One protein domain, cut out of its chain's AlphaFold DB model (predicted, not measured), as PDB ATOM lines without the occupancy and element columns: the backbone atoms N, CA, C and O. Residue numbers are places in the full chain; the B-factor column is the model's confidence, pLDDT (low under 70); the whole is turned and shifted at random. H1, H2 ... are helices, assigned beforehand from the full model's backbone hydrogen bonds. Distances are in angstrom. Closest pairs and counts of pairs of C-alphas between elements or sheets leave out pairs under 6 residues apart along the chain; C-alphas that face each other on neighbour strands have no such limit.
ATOM      1  N   ILE A 283     270.924 290.418 285.361       95.81
ATOM      2  CA  ILE A 283     271.888 289.676 286.186       95.81
ATOM      3  C   ILE A 283     271.196 288.640 287.086       95.81
ATOM      4  O   ILE A 283     271.777 287.603 287.395       95.81
ATOM      5  N   HIS A 284     269.943 288.898 287.467       95.81
ATOM      6  CA  HIS A 284     269.118 287.996 288.264       95.81
ATOM      7  C   HIS A 284     268.781 286.715 287.493       95.81
ATOM      8  O   HIS A 284     268.978 285.622 288.024       95.81
ATOM      9  N   GLU A 285     268.359 286.832 286.230       96.75
ATOM     10  CA  GLU A 285     268.114 285.679 285.350       96.75
ATOM     11  C   GLU A 285     269.394 284.884 285.096       96.75
ATOM     12  O   GLU A 285     269.379 283.657 285.163       96.75
ATOM     13  N   ILE A 286     270.518 285.575 284.880       96.94
ATOM     14  CA  ILE A 286     271.827 284.934 284.712       96.94
ATOM     15  C   ILE A 286     272.198 284.125 285.959       96.94
ATOM     16  O   ILE A 286     272.540 282.948 285.856       96.94
ATOM     17  N   LYS A 287     272.110 284.729 287.151       95.38
ATOM     18  CA  LYS A 287     272.398 284.041 288.419       95.38
ATOM     19  C   LYS A 287     271.454 282.864 288.644       95.38
ATOM     20  O   LYS A 287     271.900 281.824 289.121       95.38
ATOM     21  N   LYS A 288     270.172 283.007 288.301       94.88
ATOM     22  CA  LYS A 288     269.189 281.920 288.371       94.88
ATOM     23  C   LYS A 288     269.602 280.751 287.472       94.88
ATOM     24  O   LYS A 288     269.793 279.654 287.983       94.88
ATOM     25  N   TYR A 289     269.865 281.010 286.191       95.75
ATOM     26  CA  TYR A 289     270.301 279.989 285.232       95.75
ATOM     27  C   TYR A 289     271.593 279.284 285.673       95.75
ATOM     28  O   TYR A 289     271.692 278.058 285.642       95.75
ATOM     29  N   LEU A 290     272.596 280.047 286.119       95.38
ATOM     30  CA  LEU A 290     273.877 279.481 286.542       95.38
ATOM     31  C   LEU A 290     273.753 278.638 287.822       95.38
ATOM     32  O   LEU A 290     274.478 277.653 287.954       95.38
ATOM     33  N   ARG A 291     272.842 278.984 288.744       94.25
ATOM     34  CA  ARG A 291     272.543 278.156 289.927       94.25
ATOM     35  C   ARG A 291     271.820 276.867 289.549       94.25
ATOM     36  O   ARG A 291     272.247 275.806 289.984       94.25
ATOM     37  N   GLU A 292     270.805 276.944 288.686       93.25
ATOM     38  CA  GLU A 292     270.060 275.772 288.191       93.25
ATOM     39  C   GLU A 292     270.975 274.748 287.501       93.25
ATOM     40  O   GLU A 292     270.763 273.541 287.599       93.25
ATOM     41  N   ARG A 293     272.030 275.218 286.825       95.06
ATOM     42  CA  ARG A 293     273.042 274.373 286.170       95.06
ATOM     43  C   ARG A 293     274.243 274.031 287.058       95.06
ATOM     44  O   ARG A 293     275.208 273.453 286.557       95.06
ATOM     45  N   ASN A 294     274.204 274.381 288.345       94.94
ATOM     46  CA  ASN A 294     275.288 274.194 289.319       94.94
ATOM     47  C   ASN A 294     276.635 274.816 288.900       94.94
ATOM     48  O   ASN A 294     277.698 274.405 289.366       94.94
ATOM     49  N   MET A 295     276.613 275.822 288.025       94.56
ATOM     50  CA  MET A 295     277.812 276.535 287.575       94.56
ATOM     51  C   MET A 295     278.359 277.470 288.654       94.56
ATOM     52  O   MET A 295     279.559 277.726 288.702       94.56
ATOM     53  N   ILE A 296     277.484 277.971 289.528       95.31
ATOM     54  CA  ILE A 296     277.850 278.767 290.704       95.31
ATOM     55  C   ILE A 296     277.156 278.239 291.949       95.31
ATOM     56  O   ILE A 296     276.077 277.649 291.867       95.31
ATOM     57  N   LYS A 297     277.761 278.520 293.104       94.94
ATOM     58  CA  LYS A 297     277.120 278.352 294.405       94.94
ATOM     59  C   LYS A 297     276.108 279.476 294.669       94.94
ATOM     60  O   LYS A 297     276.315 280.615 294.233       94.94
ATOM     61  N   SER A 298     275.041 279.183 295.405       93.12
ATOM     62  CA  SER A 298     274.197 280.203 296.039       93.12
ATOM     63  C   SER A 298     275.047 281.116 296.936       93.12
ATOM     64  O   SER A 298     276.028 280.681 297.530       93.12
ATOM     65  N   GLY A 299     274.754 282.419 296.941       91.50
ATOM     66  CA  GLY A 299     275.556 283.413 297.670       91.50
ATOM     67  C   GLY A 299     276.905 283.793 297.036       91.50
ATOM     68  O   GLY A 299     277.638 284.580 297.623       91.50
ATOM     69  N   SER A 300     277.245 283.293 295.838       92.69
ATOM     70  CA  SER A 300     278.496 283.666 295.159       92.69
ATOM     71  C   SER A 300     278.610 285.182 294.929       92.69
ATOM     72  O   SER A 300     277.732 285.805 294.320       92.69
ATOM     73  N   THR A 301     279.732 285.757 295.366       94.94
ATOM     74  CA  THR A 301     280.102 287.176 295.218       94.94
ATOM     75  C   THR A 301     280.808 287.475 293.890       94.94
ATOM     76  O   THR A 301     281.404 288.537 293.725       94.94
ATOM     77  N   ALA A 302     280.748 286.549 292.924       95.19
ATOM     78  CA  ALA A 302     281.409 286.699 291.633       95.19
ATOM     79  C   ALA A 302     280.987 288.000 290.905       95.19
ATOM     80  O   ALA A 302     279.789 288.314 290.858       95.19
ATOM     81  N   PRO A 303     281.937 288.727 290.282       96.25
ATOM     82  CA  PRO A 303     281.640 289.943 289.530       96.25
ATOM     83  C   PRO A 303     280.640 289.711 288.392       96.25
ATOM     84  O   PRO A 303     280.608 288.647 287.766       96.25
ATOM     85  N   ALA A 304     279.852 290.742 288.075       94.88
ATOM     86  CA  ALA A 304     278.813 290.661 287.048       94.88
ATOM     87  C   ALA A 304     279.367 290.274 285.667       94.88
ATOM     88  O   ALA A 304     278.731 289.500 284.950       94.88
ATOM     89  N   ASP A 305     280.560 290.753 285.315       95.62
ATOM     90  CA  ASP A 305     281.194 290.463 284.026       95.62
ATOM     91  C   ASP A 305     281.571 288.985 283.889       95.62
ATOM     92  O   ASP A 305     281.344 288.376 282.841       95.62
ATOM     93  N   VAL A 306     282.059 288.375 284.976       96.50
ATOM     94  CA  VAL A 306     282.383 286.941 285.029       96.50
ATOM     95  C   VAL A 306     281.112 286.110 284.871       96.50
ATOM     96  O   VAL A 306     281.077 285.178 284.068       96.50
ATOM     97  N   LEU A 307     280.040 286.482 285.576       96.25
ATOM     98  CA  LEU A 307     278.748 285.797 285.486       96.25
ATOM     99  C   LEU A 307     278.153 285.882 284.076       96.25
ATOM    100  O   LEU A 307     277.728 284.865 283.526       96.25
ATOM    101  N   ARG A 308     278.170 287.071 283.459       96.81
ATOM    102  CA  ARG A 308     277.716 287.275 282.074       96.81
ATOM    103  C   ARG A 308     278.525 286.433 281.096       96.81
ATOM    104  O   ARG A 308     277.942 285.762 280.246       96.81
ATOM    105  N   LYS A 309     279.855 286.423 281.238       96.06
ATOM    106  CA  LYS A 309     280.730 285.656 280.349       96.06
ATOM    107  C   LYS A 309     280.509 284.156 280.490       96.06
ATOM    108  O   LYS A 309     280.421 283.462 279.478       96.06
ATOM    109  N   MET A 310     280.386 283.664 281.718       95.44
ATOM    110  CA  MET A 310     280.133 282.253 281.983       95.44
ATOM    111  C   MET A 310     278.780 281.817 281.420       95.44
ATOM    112  O   MET A 310     278.715 280.815 280.718       95.44
ATOM    113  N   TYR A 311     277.732 282.615 281.630       96.50
ATOM    114  CA  TYR A 311     276.414 282.395 281.033       96.50
ATOM    115  C   TYR A 311     276.462 282.332 279.501       96.50
ATOM    116  O   TYR A 311     275.942 281.386 278.907       96.50
ATOM    117  N   GLU A 312     277.147 283.288 278.863       95.25
ATOM    118  CA  GLU A 312     277.357 283.294 277.412       95.25
ATOM    119  C   GLU A 312     278.019 281.988 276.946       95.25
ATOM    120  O   GLU A 312     277.542 281.358 276.003       95.25
ATOM    121  N   GLN A 313     279.101 281.556 277.604       95.12
ATOM    122  CA  GLN A 313     279.808 280.333 277.213       95.12
ATOM    123  C   GLN A 313     278.969 279.069 277.444       95.12
ATOM    124  O   GLN A 313     278.953 278.205 276.571       95.12
ATOM    125  N   CYS A 314     278.240 278.970 278.561       94.94
ATOM    126  CA  CYS A 314     277.375 277.825 278.857       94.94
ATOM    127  C   CYS A 314     276.307 277.618 277.778       94.94
ATOM    128  O   CYS A 314     276.116 276.491 277.319       94.94
ATOM    129  N   ILE A 315     275.658 278.698 277.334       94.50
ATOM    130  CA  ILE A 315     274.641 278.629 276.278       94.50
ATOM    131  C   ILE A 315     275.278 278.295 274.930       94.50
ATOM    132  O   ILE A 315     274.804 277.404 274.227       94.50
ATOM    133  N   LEU A 316     276.368 278.975 274.561       91.94
ATOM    134  CA  LEU A 316     277.026 278.760 273.267       91.94
ATOM    135  C   LEU A 316     277.613 277.352 273.117       91.94
ATOM    136  O   LEU A 316     277.711 276.851 271.997       91.94
ATOM    137  N   ALA A 317     277.994 276.721 274.226       93.69
ATOM    138  CA  ALA A 317     278.508 275.360 274.243       93.69
ATOM    139  C   ALA A 317     277.409 274.279 274.279       93.69
ATOM    140  O   ALA A 317     277.734 273.096 274.202       93.69
ATOM    141  N   GLY A 318     276.128 274.668 274.331       91.81
ATOM    142  CA  GLY A 318     274.990 273.749 274.274       91.81
ATOM    143  C   GLY A 318     274.441 273.341 275.640       91.81
ATOM    144  O   GLY A 318     274.239 272.154 275.874       91.81
ATOM    145  N   ASP A 319     274.189 274.316 276.520       89.12
ATOM    146  CA  ASP A 319     273.558 274.131 277.838       89.12
ATOM    147  C   ASP A 319     274.329 273.187 278.776       89.12
ATOM    148  O   ASP A 319     273.824 272.172 279.262       89.12
ATOM    149  N   ILE A 320     275.576 273.558 279.062       94.12
ATOM    150  CA  ILE A 320     276.440 272.827 279.998       94.12
ATOM    151  C   ILE A 320     275.858 272.844 281.425       94.12
ATOM    152  O   ILE A 320     275.356 273.865 281.897       94.12
ATOM    153  N   SER A 321     275.992 271.716 282.131       94.25
ATOM    154  CA  SER A 321     275.714 271.591 283.568       94.25
ATOM    155  C   SER A 321     276.920 271.030 284.320       94.25
ATOM    156  O   SER A 321     277.665 270.206 283.789       94.25
ATOM    157  N   ASN A 322     277.106 271.475 285.560       94.56
ATOM    158  CA  ASN A 322     278.134 270.966 286.458       94.56
ATOM    159  C   ASN A 322     277.579 269.810 287.308       94.56
ATOM    160  O   ASN A 322     276.530 269.945 287.936       94.56
ATOM    161  N   GLN A 323     278.309 268.695 287.349       94.62
ATOM    162  CA  GLN A 323     277.941 267.480 288.087       94.62
ATOM    163  C   GLN A 323     278.681 267.343 289.430       94.62
ATOM    164  O   GLN A 323     278.601 266.308 290.084       94.62
ATOM    165  N   ASN A 324     279.424 268.370 289.861       95.31
ATOM    166  CA  ASN A 324     280.121 268.338 291.143       95.31
ATOM    167  C   ASN A 324     279.127 268.278 292.320       95.31
ATOM    168  O   ASN A 324     278.409 269.248 292.588       95.31
ATOM    169  N   GLY A 325     279.149 267.166 293.062       95.25
ATOM    170  CA  GLY A 325     278.253 266.910 294.192       95.25
ATOM    171  C   GLY A 325     278.322 267.977 295.285       95.25
ATOM    172  O   GLY A 325     277.290 268.377 295.811       95.25
ATOM    173  N   GLY A 326     279.507 268.529 295.568       95.12
ATOM    174  CA  GLY A 326     279.652 269.562 296.600       95.12
ATOM    175  C   GLY A 326     278.923 270.870 296.266       95.12
ATOM    176  O   GLY A 326     278.392 271.533 297.154       95.12
ATOM    177  N   VAL A 327     278.863 271.247 294.983       94.00
ATOM    178  CA  VAL A 327     278.109 272.435 294.539       94.00
ATOM    179  C   VAL A 327     276.617 272.136 294.505       94.00
ATOM    180  O   VAL A 327     275.825 272.975 294.926       94.00
ATOM    181  N   LEU A 328     276.245 270.934 294.062       93.69
ATOM    182  CA  LEU A 328     274.858 270.484 294.020       93.69
ATOM    183  C   LEU A 328     274.226 270.483 295.417       93.69
ATOM    184  O   LEU A 328     273.177 271.092 295.599       93.69
ATOM    185  N   VAL A 329     274.881 269.870 296.411       95.00
ATOM    186  CA  VAL A 329     274.378 269.816 297.796       95.00
ATOM    187  C   VAL A 329     274.280 271.217 298.395       95.00
ATOM    188  O   VAL A 329     273.249 271.571 298.959       95.00
ATOM    189  N   HIS A 330     275.308 272.052 298.217       95.19
ATOM    190  CA  HIS A 330     275.278 273.435 298.694       95.19
ATOM    191  C   HIS A 330     274.115 274.230 298.087       95.19
ATOM    192  O   HIS A 330     273.436 274.966 298.795       95.19
ATOM    193  N   ASN A 331     273.890 274.104 296.778       94.12
ATOM    194  CA  ASN A 331     272.798 274.795 296.097       94.12
ATOM    195  C   ASN A 331     271.432 274.260 296.502       94.12
ATOM    196  O   ASN A 331     270.506 275.048 296.583       94.12
ATOM    197  N   TYR A 332     271.312 272.960 296.761       93.44
ATOM    198  CA  TYR A 332     270.075 272.344 297.221       93.44
ATOM    199  C   TYR A 332     269.679 272.823 298.623       93.44
ATOM    200  O   TYR A 332     268.528 273.185 298.835       93.44
ATOM    201  N   LEU A 333     270.635 272.869 299.557       94.12
ATOM    202  CA  LEU A 333     270.382 273.281 300.943       94.12
ATOM    203  C   LEU A 333     270.096 274.783 301.088       94.12
ATOM    204  O   LEU A 333     269.372 275.184 301.991       94.12
ATOM    205  N   ASN A 334     270.671 275.606 300.210       88.12
ATOM    206  CA  ASN A 334     270.619 277.068 300.280       88.12
ATOM    207  C   ASN A 334     269.768 277.688 299.153       88.12
ATOM    208  O   ASN A 334     270.050 278.821 298.740       88.12
ATOM    209  N   ASN A 335     268.840 276.925 298.564       69.50
ATOM    210  CA  ASN A 335     268.031 277.389 297.433       69.50
ATOM    211  C   ASN A 335     266.811 278.196 297.854       69.50
ATOM    212  O   ASN A 335     266.130 277.762 298.806       69.50
TER     213      ASN A 335
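This is residues 283 to 335 of the 335 residues of an uncharacterized protein of Candidatus Pelagibacter sp (UniProt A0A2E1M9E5). Two helices, H1 and H2, pack on each other at a steep angle, and a third, H3, is set off at the far end of the domain from H2, coming near H1 but touching neither helix. Two stretches without named elements, residues 293 to 303 and 317 to 324, join the three. The printed part has 53 residues with three named helices, in the order H1, H2, H3, and no named strand; the class is all helix. The whole is compact, with a radius of gyration of the C-alphas of 10.4 A, and rounded, spanning 27 by 22 by 14 A.

Start at H1, residues 283 to 292, and look from it to H2, residues 304 to 316: the two touch, and their closest C-alphas, those of Ile 286 and Tyr 311, are 6.4 A apart. They run the same way at a steep tilt of 55 degrees. Go on to H3, residues 325 to 333, which is close to H1 but not clearly touching it; the closest C-alphas, those of Arg 291 and Asn 331, are 7.0 A apart. H1 and H3 run opposite ways at a steep tilt of 62 degrees. H2 and H3 are apart. In H1, H2 and H3 every backbone O i to N i+4 pair is within hydrogen-bond range.

Find C-alpha 283 at (271.888, 289.676, 286.186); from there H1 runs 14.2 A to C-alpha 292. H2 begins at C-alpha 304, at (278.813, 290.661, 287.048), and is 18.3 A long. H3 is 12.2 A long and ends at C-alpha 333, at (270.382, 273.281, 300.943).

The two C-alphas farthest apart, those of Leu 316 and Leu 333, are 29.0 A from each other. The printed part has no cut. The link from H1 to H2 is long, with 11 residues, and the link from H2 to H3 is short, with 8. The mean pLDDT of the printed part is 94.1, and one residue, Asn 335, the chain's last, is under 70.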